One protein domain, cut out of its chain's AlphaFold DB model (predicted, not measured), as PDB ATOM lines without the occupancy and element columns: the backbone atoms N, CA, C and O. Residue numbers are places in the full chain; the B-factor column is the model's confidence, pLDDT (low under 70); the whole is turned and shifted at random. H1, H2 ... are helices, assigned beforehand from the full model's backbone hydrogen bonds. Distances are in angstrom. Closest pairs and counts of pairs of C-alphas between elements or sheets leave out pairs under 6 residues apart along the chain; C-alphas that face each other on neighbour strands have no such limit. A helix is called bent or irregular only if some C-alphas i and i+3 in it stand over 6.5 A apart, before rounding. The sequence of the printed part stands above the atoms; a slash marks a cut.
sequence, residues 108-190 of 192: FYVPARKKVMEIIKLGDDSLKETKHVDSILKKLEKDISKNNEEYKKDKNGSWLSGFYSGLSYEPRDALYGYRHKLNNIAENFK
ATOM      1  N   PHE A 108     -19.046  58.595 -11.387       91.00
ATOM      2  CA  PHE A 108     -19.918  57.492 -11.790       91.00
ATOM      3  C   PHE A 108     -20.138  56.482 -10.663       91.00
ATOM      4  O   PHE A 108     -21.285  56.128 -10.362       91.00
ATOM      5  N   TYR A 109     -19.065  56.014 -10.013       88.88
ATOM      6  CA  TYR A 109     -19.211  54.929  -9.040       88.88
ATOM      7  C   TYR A 109     -19.784  55.398  -7.697       88.88
ATOM      8  O   TYR A 109     -20.507  54.626  -7.066       88.88
ATOM      9  N   VAL A 110     -19.549  56.643  -7.255       91.88
ATOM     10  CA  VAL A 110     -20.111  57.137  -5.981       91.88
ATOM     11  C   VAL A 110     -21.650  57.139  -6.013       91.88
ATOM     12  O   VAL A 110     -22.262  56.547  -5.112       91.88
ATOM     13  N   PRO A 111     -22.320  57.703  -7.043       93.94
ATOM     14  CA  PRO A 111     -23.771  57.586  -7.178       93.94
ATOM     15  C   PRO A 111     -24.252  56.142  -7.361       93.94
ATOM     16  O   PRO A 111     -25.257  55.759  -6.758       93.94
ATOM     17  N   ALA A 112     -23.549  55.327  -8.155       93.31
ATOM     18  CA  ALA A 112     -23.916  53.926  -8.364       93.31
ATOM     19  C   ALA A 112     -23.906  53.139  -7.045       93.31
ATOM     20  O   ALA A 112     -24.880  52.461  -6.708       93.31
ATOM     21  N   ARG A 113     -22.852  53.308  -6.241       93.19
ATOM     22  CA  ARG A 113     -22.731  52.709  -4.912       93.19
ATOM     23  C   ARG A 113     -23.867  53.137  -3.995       93.19
ATOM     24  O   ARG A 113     -24.442  52.288  -3.317       93.19
ATOM     25  N   LYS A 114     -24.223  54.425  -3.986       94.19
ATOM     26  CA  LYS A 114     -25.349  54.926  -3.186       94.19
ATOM     27  C   LYS A 114     -26.652  54.196  -3.535       94.19
ATOM     28  O   LYS A 114     -27.331  53.725  -2.627       94.19
ATOM     29  N   LYS A 115     -26.950  54.014  -4.825       95.31
ATOM     30  CA  LYS A 115     -28.144  53.275  -5.273       95.31
ATOM     31  C   LYS A 115     -28.126  51.811  -4.832       95.31
ATOM     32  O   LYS A 115     -29.137  51.304  -4.361       95.31
ATOM     33  N   VAL A 116     -26.981  51.132  -4.926       94.56
ATOM     34  CA  VAL A 116     -26.858  49.745  -4.441       94.56
ATOM     35  C   VAL A 116     -27.116  49.664  -2.932       94.56
ATOM     36  O   VAL A 116     -27.843  48.780  -2.485       94.56
ATOM     37  N   MET A 117     -26.597  50.617  -2.149       93.25
ATOM     38  CA  MET A 117     -26.855  50.691  -0.705       93.25
ATOM     39  C   MET A 117     -28.335  50.929  -0.374       93.25
ATOM     40  O   MET A 117     -28.845  50.354   0.586       93.25
ATOM     41  N   GLU A 118     -29.042  51.734  -1.170       95.50
ATOM     42  CA  GLU A 118     -30.492  51.923  -1.029       95.50
ATOM     43  C   GLU A 118     -31.257  50.612  -1.279       95.50
ATOM     44  O   GLU A 118     -32.145  50.264  -0.500       95.50
ATOM     45  N   ILE A 119     -30.861  49.823  -2.285       95.25
ATOM     46  CA  ILE A 119     -31.453  48.499  -2.552       95.25
ATOM     47  C   ILE A 119     -31.155  47.520  -1.406       95.25
ATOM     48  O   ILE A 119     -32.041  46.773  -0.992       95.25
ATOM     49  N   ILE A 120     -29.938  47.536  -0.850       94.00
ATOM     50  CA  ILE A 120     -29.583  46.713   0.320       94.00
ATOM     51  C   ILE A 120     -30.506  47.031   1.500       94.00
ATOM     52  O   ILE A 120     -31.010  46.111   2.143       94.00
ATOM     53  N   LYS A 121     -30.788  48.316   1.749       94.69
ATOM     54  CA  LYS A 121     -31.709  48.739   2.811       94.69
ATOM     55  C   LYS A 121     -33.130  48.206   2.589       94.69
ATOM     56  O   LYS A 121     -33.734  47.709   3.533       94.69
ATOM     57  N   LEU A 122     -33.634  48.235   1.352       94.94
ATOM     58  CA  LEU A 122     -34.927  47.621   1.012       94.94
ATOM     59  C   LEU A 122     -34.926  46.106   1.265       94.94
ATOM     60  O   LEU A 122     -35.911  45.558   1.755       94.94
ATOM     61  N   GLY A 123     -33.813  45.425   0.975       93.31
ATOM     62  CA  GLY A 123     -33.627  44.015   1.317       93.31
ATOM     63  C   GLY A 123     -33.680  43.764   2.828       93.31
ATOM     64  O   GLY A 123     -34.341  42.826   3.271       93.31
ATOM     65  N   ASP A 124     -33.046  44.621   3.629       93.19
ATOM     66  CA  ASP A 124     -33.089  44.529   5.092       93.19
ATOM     67  C   ASP A 124     -34.511  44.733   5.640       93.19
ATOM     68  O   ASP A 124     -34.935  44.001   6.537       93.19
ATOM     69  N   ASP A 125     -35.269  45.682   5.089       94.06
ATOM     70  CA  ASP A 125     -36.657  45.927   5.492       94.06
ATOM     71  C   ASP A 125     -37.592  44.780   5.056       94.06
ATOM     72  O   ASP A 125     -38.414  44.322   5.850       94.06
ATOM     73  N   SER A 126     -37.391  44.206   3.863       93.62
ATOM     74  CA  SER A 126     -38.092  42.994   3.403       93.62
ATOM     75  C   SER A 126     -37.855  41.786   4.325       93.62
ATOM     76  O   SER A 126     -38.780  41.021   4.618       93.62
ATOM     77  N   LEU A 127     -36.631  41.626   4.844       93.69
ATOM     78  CA  LEU A 127     -36.321  40.578   5.819       93.69
ATOM     79  C   LEU A 127     -37.031  40.812   7.159       93.69
ATOM     80  O   LEU A 127     -37.484  39.851   7.784       93.69
ATOM     81  N   LYS A 128     -37.116  42.066   7.624       95.00
ATOM     82  CA  LYS A 128     -37.842  42.401   8.861       95.00
ATOM     83  C   LYS A 128     -39.319  42.056   8.738       95.00
ATOM     84  O   LYS A 128     -39.849  41.434   9.654       95.00
ATOM     85  N   GLU A 129     -39.942  42.396   7.613       94.75
ATOM     86  CA  GLU A 129     -41.349  42.074   7.361       94.75
ATOM     87  C   GLU A 129     -41.575  40.559   7.341       94.75
ATOM     88  O   GLU A 129     -42.440  40.047   8.046       94.75
ATOM     89  N   THR A 130     -40.711  39.819   6.639       93.81
ATOM     90  CA  THR A 130     -40.760  38.347   6.612       93.81
ATOM     91  C   THR A 130     -40.717  37.766   8.029       93.81
ATOM     92  O   THR A 130     -41.565  36.961   8.403       93.81
ATOM     93  N   LYS A 131     -39.776  38.236   8.861       94.56
ATOM     94  CA  LYS A 131     -39.655  37.820  10.268       94.56
ATOM     95  C   LYS A 131     -40.861  38.224  11.119       94.56
ATOM     96  O   LYS A 131     -41.194  37.516  12.070       94.56
ATOM     97  N   HIS A 132     -41.486  39.361  10.819       96.25
ATOM     98  CA  HIS A 132     -42.675  39.825  11.522       96.25
ATOM     99  C   HIS A 132     -43.869  38.903  11.260       96.25
ATOM    100  O   HIS A 132     -44.479  38.425  12.219       96.25
ATOM    101  N   VAL A 133     -44.137  38.577   9.991       95.94
ATOM    102  CA  VAL A 133     -45.187  37.623   9.601       95.94
ATOM    103  C   VAL A 133     -44.932  36.253  10.232       95.94
ATOM    104  O   VAL A 133     -45.826  35.698  10.869       95.94
ATOM    105  N   ASP A 134     -43.696  35.755  10.172       94.06
ATOM    106  CA  ASP A 134     -43.285  34.514  10.840       94.06
ATOM    107  C   ASP A 134     -43.575  34.529  12.347       94.06
ATOM    108  O   ASP A 134     -44.033  33.544  12.928       94.06
ATOM    109  N   SER A 135     -43.325  35.662  13.011       95.69
ATOM    110  CA  SER A 135     -43.630  35.809  14.431       95.69
ATOM    111  C   SER A 135     -45.132  35.779  14.712       95.69
ATOM    112  O   SER A 135     -45.516  35.300  15.780       95.69
ATOM    113  N   ILE A 136     -45.972  36.304  13.818       97.19
ATOM    114  CA  ILE A 136     -47.434  36.230  13.946       97.19
ATOM    115  C   ILE A 136     -47.888  34.779  13.780       97.19
ATOM    116  O   ILE A 136     -48.621  34.269  14.627       97.19
ATOM    117  N   LEU A 137     -47.400  34.092  12.746       94.69
ATOM    118  CA  LEU A 137     -47.703  32.685  12.485       94.69
ATOM    119  C   LEU A 137     -47.327  31.782  13.669       94.69
ATOM    120  O   LEU A 137     -48.138  30.966  14.106       94.69
ATOM    121  N   LYS A 138     -46.160  32.009  14.280       93.25
ATOM    122  CA  LYS A 138     -45.737  31.290  15.493       93.25
ATOM    123  C   LYS A 138     -46.659  31.520  16.688       93.25
ATOM    124  O   LYS A 138     -46.872  30.591  17.459       93.25
ATOM    125  N   LYS A 139     -47.221  32.723  16.856       95.88
ATOM    126  CA  LYS A 139     -48.223  32.989  17.908       95.88
ATOM    127  C   LYS A 139     -49.532  32.248  17.633       95.88
ATOM    128  O   LYS A 139     -50.127  31.715  18.565       95.88
ATOM    129  N   LEU A 140     -49.968  32.172  16.371       94.38
ATOM    130  CA  LEU A 140     -51.154  31.392  15.999       94.38
ATOM    131  C   LEU A 140     -50.968  29.904  16.326       94.38
ATOM    132  O   LEU A 140     -51.858  29.294  16.915       94.38
ATOM    133  N   GLU A 141     -49.808  29.338  16.000       92.19
ATOM    134  CA  GLU A 141     -49.515  27.931  16.279       92.19
ATOM    135  C   GLU A 141     -49.321  27.663  17.782       92.19
ATOM    136  O   GLU A 141     -49.923  26.754  18.348       92.19
ATOM    137  N   LYS A 142     -48.512  28.476  18.470       93.44
ATOM    138  CA  LYS A 142     -48.136  28.209  19.862       93.44
ATOM    139  C   LYS A 142     -49.166  28.690  20.878       93.44
ATOM    140  O   LYS A 142     -49.465  27.963  21.820       93.44
ATOM    141  N   ASP A 143     -49.666  29.911  20.731       95.56
ATOM    142  CA  ASP A 143     -50.438  30.573  21.786       95.56
ATOM    143  C   ASP A 143     -51.948  30.418  21.560       95.56
ATOM    144  O   ASP A 143     -52.698  30.253  22.523       95.56
ATOM    145  N   ILE A 144     -52.395  30.419  20.295       95.00
ATOM    146  CA  ILE A 144     -53.816  30.273  19.946       95.00
ATOM    147  C   ILE A 144     -54.218  28.801  19.842       95.00
ATOM    148  O   ILE A 144     -55.078  28.358  20.604       95.00
ATOM    149  N   SER A 145     -53.607  28.022  18.941       92.56
ATOM    150  CA  SER A 145     -53.957  26.599  18.795       92.56
ATOM    151  C   SER A 145     -53.281  25.701  19.832       92.56
ATOM    152  O   SER A 145     -53.634  24.528  19.937       92.56
ATOM    153  N   LYS A 146     -52.336  26.230  20.625       93.19
ATOM    154  CA  LYS A 146     -51.568  25.473  21.631       93.19
ATOM    155  C   LYS A 146     -50.850  24.256  21.040       93.19
ATOM    156  O   LYS A 146     -50.732  23.226  21.699       93.19
ATOM    157  N   ASN A 147     -50.381  24.379  19.797       89.62
ATOM    158  CA  ASN A 147     -49.795  23.308  18.990       89.62
ATOM    159  C   ASN A 147     -50.719  22.091  18.798       89.62
ATOM    160  O   ASN A 147     -50.238  20.981  18.583       89.62
ATOM    161  N   ASN A 148     -52.038  22.274  18.878       91.50
ATOM    162  CA  ASN A 148     -52.991  21.191  18.670       91.50
ATOM    163  C   ASN A 148     -52.993  20.742  17.196       91.50
ATOM    164  O   ASN A 148     -53.241  21.540  16.290       91.50
ATOM    165  N   GLU A 149     -52.742  19.452  16.968       89.25
ATOM    166  CA  GLU A 149     -52.661  18.843  15.637       89.25
ATOM    167  C   GLU A 149     -53.979  18.881  14.857       89.25
ATOM    168  O   GLU A 149     -53.949  18.884  13.629       89.25
ATOM    169  N   GLU A 150     -55.132  18.980  15.522       90.38
ATOM    170  CA  GLU A 150     -56.426  19.102  14.835       90.38
ATOM    171  C   GLU A 150     -56.508  20.381  13.988       90.38
ATOM    172  O   GLU A 150     -57.111  20.381  12.920       90.38
ATOM    173  N   TYR A 151     -55.815  21.455  14.388       89.44
ATOM    174  CA  TYR A 151     -55.732  22.697  13.605       89.44
ATOM    175  C   TYR A 151     -54.799  22.592  12.391       89.44
ATOM    176  O   TYR A 151     -54.716  23.526  11.595       89.44
ATOM    177  N   LYS A 152     -54.085  21.471  12.245       89.31
ATOM    178  CA  LYS A 152     -53.232  21.164  11.090       89.31
ATOM    179  C   LYS A 152     -53.954  20.291  10.056       89.31
ATOM    180  O   LYS A 152     -53.367  19.965   9.023       89.31
ATOM    181  N   LYS A 153     -55.213  19.922  10.319       90.12
ATOM    182  CA  LYS A 153     -56.058  19.091   9.460       90.12
ATOM    183  C   LYS A 153     -57.207  19.911   8.869       90.12
ATOM    184  O   LYS A 153     -57.627  20.925   9.423       90.12
ATOM    185  N   ASP A 154     -57.714  19.481   7.722       89.19
ATOM    186  CA  ASP A 154     -58.938  20.002   7.132       89.19
ATOM    187  C   ASP A 154     -60.189  19.429   7.827       89.19
ATOM    188  O   ASP A 154     -60.112  18.595   8.731       89.19
ATOM    189  N   LYS A 155     -61.377  19.860   7.385       90.12
ATOM    190  CA  LYS A 155     -62.661  19.407   7.953       90.12
ATOM    191  C   LYS A 155     -62.919  17.903   7.789       90.12
ATOM    192  O   LYS A 155     -63.796  17.378   8.467       90.12
ATOM    193  N   ASN A 156     -62.186  17.232   6.905       90.81
ATOM    194  CA  ASN A 156     -62.285  15.799   6.650       90.81
ATOM    195  C   ASN A 156     -61.183  15.011   7.383       90.81
ATOM    196  O   ASN A 156     -61.063  13.804   7.185       90.81
ATOM    197  N   GLY A 157     -60.367  15.676   8.210       87.81
ATOM    198  CA  GLY A 157     -59.266  15.073   8.960       87.81
ATOM    199  C   GLY A 157     -57.973  14.886   8.159       87.81
ATOM    200  O   GLY A 157     -57.029  14.289   8.678       87.81
ATOM    201  N   SER A 158     -57.891  15.390   6.921       90.44
ATOM    202  CA  SER A 158     -56.677  15.307   6.096       90.44
ATOM    203  C   SER A 158     -55.692  16.414   6.455       90.44
ATOM    204  O   SER A 158     -56.079  17.560   6.643       90.44
ATOM    205  N   TRP A 159     -54.400  16.100   6.520       86.06
ATOM    206  CA  TRP A 159     -53.357  17.082   6.829       86.06
ATOM    207  C   TRP A 159     -53.237  18.184   5.766       86.06
ATOM    208  O   TRP A 159     -53.173  17.910   4.567       86.06
ATOM    209  N   LEU A 160     -53.125  19.436   6.215       86.06
ATOM    210  CA  LEU A 160     -52.883  20.591   5.353       86.06
ATOM    211  C   LEU A 160     -51.412  20.619   4.908       86.06
ATOM    212  O   LEU A 160     -50.501  20.613   5.738       86.06
ATOM    213  N   SER A 161     -51.164  20.697   3.593       74.31
ATOM    214  CA  SER A 161     -49.827  20.498   3.001       74.31
ATOM    215  C   SER A 161     -48.750  21.503   3.438       74.31
ATOM    216  O   SER A 161     -47.568  21.213   3.291       74.31
ATOM    217  N   GLY A 162     -49.132  22.639   4.030       75.69
ATOM    218  CA  GLY A 162     -48.213  23.646   4.580       75.69
ATOM    219  C   GLY A 162     -48.027  23.610   6.102       75.69
ATOM    220  O   GLY A 162     -47.332  24.464   6.631       75.69
ATOM    221  N   PHE A 163     -48.661  22.675   6.818       80.81
ATOM    222  CA  PHE A 163     -48.692  22.667   8.292       80.81
ATOM    223  C   PHE A 163     -47.824  21.558   8.913       80.81
ATOM    224  O   PHE A 163     -47.646  21.528  10.134       80.81
ATOM    225  N   TYR A 164     -47.262  20.662   8.091       71.81
ATOM    226  CA  TYR A 164     -46.443  19.525   8.534       71.81
ATOM    227  C   TYR A 164     -45.198  19.944   9.329       71.81
ATOM    228  O   TYR A 164     -44.888  19.327  10.345       71.81
ATOM    229  N   SER A 165     -44.522  21.015   8.907       75.56
ATOM    230  CA  SER A 165     -43.299  21.526   9.547       75.56
ATOM    231  C   SER A 165     -43.553  22.724  10.473       75.56
ATOM    232  O   SER A 165     -42.608  23.397  10.881       75.56
ATOM    233  N   GLY A 166     -44.822  22.987  10.806       81.38
ATOM    234  CA  GLY A 166     -45.256  24.205  11.492       81.38
ATOM    235  C   GLY A 166     -45.530  25.364  10.534       81.38
ATOM    236  O   GLY A 166     -45.270  25.270   9.334       81.38
ATOM    237  N   LEU A 167     -46.110  26.443  11.060       87.31
ATOM    238  CA  LEU A 167     -46.453  27.615  10.255       87.31
ATOM    239  C   LEU A 167     -45.228  28.511  10.038       87.31
ATOM    240  O   LEU A 167     -44.681  29.075  10.988       87.31
ATOM    241  N   SER A 168     -44.855  28.701   8.775       88.31
ATOM    242  CA  SER A 168     -43.824  29.648   8.345       88.31
ATOM    243  C   SER A 168     -44.265  30.434   7.111       88.31
ATOM    244  O   SER A 168     -45.167  30.038   6.368       88.31
ATOM    245  N   TYR A 169     -43.633  31.583   6.911       90.00
ATOM    246  CA  TYR A 169     -43.823  32.461   5.778       90.00
ATOM    247  C   TYR A 169     -42.547  32.527   4.945       90.00
ATOM    248  O   TYR A 169     -41.523  33.078   5.353       90.00
ATOM    249  N   GLU A 170     -42.648  32.012   3.725       86.31
ATOM    250  CA  GLU A 170     -41.608  32.116   2.712       86.31
ATOM    251  C   GLU A 170     -42.138  32.968   1.549       86.31
ATOM    252  O   GLU A 170     -43.048  32.544   0.828       86.31
ATOM    253  N   PRO A 171     -41.633  34.200   1.364       87.19
ATOM    254  CA  PRO A 171     -42.066  35.040   0.258       87.19
ATOM    255  C   PRO A 171     -41.593  34.457  -1.077       87.19
ATOM    256  O   PRO A 171     -40.451  34.023  -1.205       87.19
ATOM    257  N   ARG A 172     -42.460  34.519  -2.098       85.56
ATOM    258  CA  ARG A 172     -42.118  34.104  -3.473       85.56
ATOM    259  C   ARG A 172     -40.977  34.943  -4.055       85.56
ATOM    260  O   ARG A 172     -40.093  34.399  -4.706       85.56
ATOM    261  N   ASP A 173     -40.980  36.242  -3.752       87.50
ATOM    262  CA  ASP A 173     -40.006  37.219  -4.241       87.50
ATOM    263  C   ASP A 173     -39.229  37.841  -3.067       87.50
ATOM    264  O   ASP A 173     -39.543  38.921  -2.561       87.50
ATOM    265  N   ALA A 174     -38.207  37.131  -2.591       87.88
ATOM    266  CA  ALA A 174     -37.408  37.518  -1.430       87.88
ATOM    267  C   ALA A 174     -36.230  38.442  -1.802       87.88
ATOM    268  O   ALA A 174     -35.120  37.967  -2.060       87.88
ATOM    269  N   LEU A 175     -36.415  39.771  -1.772       89.56
ATOM    270  CA  LEU A 175     -35.323  40.720  -2.072       89.56
ATOM    271  C   LEU A 175     -34.096  40.513  -1.164       89.56
ATOM    272  O   LEU A 175     -32.954  40.605  -1.621       89.56
ATOM    273  N   TYR A 176     -34.316  40.163   0.108       90.00
ATOM    274  CA  TYR A 176     -33.239  39.871   1.058       90.00
ATOM    275  C   TYR A 176     -32.325  38.713   0.616       90.00
ATOM    276  O   TYR A 176     -31.169  38.661   1.037       90.00
ATOM    277  N   GLY A 177     -32.789  37.820  -0.269       89.69
ATOM    278  CA  GLY A 177     -31.981  36.739  -0.840       89.69
ATOM    279  C   GLY A 177     -30.818  37.236  -1.708       89.69
ATOM    280  O   GLY A 177     -29.803  36.556  -1.844       89.69
ATOM    281  N   TYR A 178     -30.904  38.459  -2.242       90.69
ATOM    282  CA  TYR A 178     -29.850  39.067  -3.064       90.69
ATOM    283  C   TYR A 178     -28.831  39.879  -2.259       90.69
ATOM    284  O   TYR A 178     -27.831  40.339  -2.817       90.69
ATOM    285  N   ARG A 179     -29.036  40.032  -0.945       86.38
ATOM    286  CA  ARG A 179     -28.245  40.902  -0.064       86.38
ATOM    287  C   ARG A 179     -26.738  40.665  -0.164       86.38
ATOM    288  O   ARG A 179     -25.979  41.618  -0.288       86.38
ATOM    289  N   HIS A 180     -26.301  39.405  -0.162       87.12
ATOM    290  CA  HIS A 180     -24.878  39.066  -0.273       87.12
ATOM    291  C   HIS A 180     -24.273  39.536  -1.605       87.12
ATOM    292  O   HIS A 180     -23.212  40.155  -1.624       87.12
ATOM    293  N   LYS A 181     -24.973  39.302  -2.724       92.00
ATOM    294  CA  LYS A 181     -24.516  39.735  -4.054       92.00
ATOM    295  C   LYS A 181     -24.438  41.261  -4.143       92.00
ATOM    296  O   LYS A 181     -23.451  41.786  -4.645       92.00
ATOM    297  N   LEU A 182     -25.444  41.961  -3.618       92.69
ATOM    298  CA  LEU A 182     -25.481  43.425  -3.604       92.69
ATOM    299  C   LEU A 182     -24.380  44.025  -2.720       92.69
ATOM    300  O   LEU A 182     -23.727  44.979  -3.137       92.69
ATOM    301  N   ASN A 183     -24.117  43.438  -1.549       89.25
ATOM    302  CA  ASN A 183     -23.001  43.845  -0.691       89.25
ATOM    303  C   ASN A 183     -21.658  43.677  -1.409       89.25
ATOM    304  O   ASN A 183     -20.854  44.601  -1.405       89.25
ATOM    305  N   ASN A 184     -21.438  42.552  -2.095       90.38
ATOM    306  CA  ASN A 184     -20.204  42.343  -2.855       90.38
ATOM    307  C   ASN A 184     -20.026  43.387  -3.967       90.38
ATOM    308  O   ASN A 184     -18.923  43.891  -4.160       90.38
ATOM    309  N   ILE A 185     -21.105  43.761  -4.665       90.06
ATOM    310  CA  ILE A 185     -21.069  44.849  -5.656       90.06
ATOM    311  C   ILE A 185     -20.698  46.180  -4.979       90.06
ATOM    312  O   ILE A 185     -19.823  46.892  -5.466       90.06
ATOM    313  N   ALA A 186     -21.312  46.504  -3.838       89.06
ATOM    314  CA  ALA A 186     -21.038  47.743  -3.109       89.06
ATOM    315  C   ALA A 186     -19.609  47.821  -2.532       89.06
ATOM    316  O   ALA A 186     -19.056  48.920  -2.444       89.06
ATOM    317  N   GLU A 187     -19.023  46.687  -2.136       86.88
ATOM    318  CA  GLU A 187     -17.633  46.589  -1.673       86.88
ATOM    319  C   GLU A 187     -16.632  46.648  -2.833       86.88
ATOM    320  O   GLU A 187     -15.574  47.252  -2.691       86.88
ATOM    321  N   ASN A 188     -16.966  46.116  -4.010       84.94
ATOM    322  CA  ASN A 188     -16.113  46.271  -5.191       84.94
ATOM    323  C   ASN A 188     -15.981  47.740  -5.616       84.94
ATOM    324  O   ASN A 188     -14.915  48.143  -6.064       84.94
ATOM    325  N   PHE A 189     -17.009  48.561  -5.390       82.25
ATOM    326  CA  PHE A 189     -16.921  50.014  -5.572       82.25
ATOM    327  C   PHE A 189     -16.059  50.738  -4.521       82.25
ATOM    328  O   PHE A 189     -15.881  51.945  -4.638       82.25
ATOM    329  N   LYS A 190     -15.560  50.052  -3.481       69.56
ATOM    330  CA  LYS A 190     -14.627  50.624  -2.493       69.56
ATOM    331  C   LYS A 190     -13.156  50.339  -2.784       69.56
ATOM    332  O   LYS A 190     -12.330  50.879  -2.057       69.56
TER     333      LYS A 190
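This is residues 108 to 190 of the 192 residues of the protein "Prophage ps3 protein 07" of Streptococcus pseudopneumoniae (UniProt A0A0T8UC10). One long helix, H1, runs along most of the length of a narrow rod; past its far end come the four-residue helix H2 and a long stretch with no named element, residues 153 to 174, that folds back in the direction of the first residues of H1, and after it a shorter helix, H3, residues 175 to 188, packs on residues 113 to 127 of H1 and runs the opposite way. The first and last printed residues, Phe 108 and Lys 190, lie at the same end of the rod, their C-alphas 12.7 A apart. The printed part has 83 residues with three named helices, in the order H1, H2, H3, and no named strand; the class is all helix. The whole is extended, with a radius of gyration of the C-alphas of 19.1 A, and the C-alphas span 62 by 21 by 14 A.

H1 is residues 108 to 144, from C-alpha 108 at (-19.918, 57.492, -11.790) to C-alpha 144 at (-53.816, 30.273, 19.946), 53.8 A from first to last C-alpha. It is neither bent nor irregular, but only just: C-alphas 141 and 144 are 6.1 A apart. H2 is residues 149 to 152, 5.1 A from first to last C-alpha. H3 is residues 175 to 188, 20.2 A long by the same measure, and ends with C-alpha 188 at (-16.113, 46.271, -5.191). H3 is irregular: C-alphas 177 and 180 are 7.5 A apart.

H1 touches H3 with residues 113 to 127 alone. There are 26 pairs of C-alphas within 8 A between the two helices, and the closest C-alphas, those of Gly 123 and Tyr 176, are 4.2 A apart. Their lines stand at a shallow tilt of 28 degrees, and they run opposite ways. Their centres are 13.6 A apart. H2 touches no helix: it is apart from H1 and apart from H3. Of the O i to N i+4 pairs, 32 of 33 in H1 and 7 of 10 in H3 are within hydrogen-bond range; H2 is too short for such a pair, and its one O i to N i+3 pair is within range.

The outline is a rod, and the two C-alphas farthest apart are those of Phe 108 and Asn 156, at 62.2 A. The C-alphas of Phe 108 and Lys 190, the first and last printed, are 12.7 A apart. The printed part has no cut. The link from H1 to H2 is tight, with 4 residues. The link from H2 to H3 is long, with 22 residues, and its C-alphas lie 5 to 31 A from the mean of the C-alphas. The mean pLDDT of the printed part is 90.1, and the model's confidence is under 70 at one residue, Lys 190.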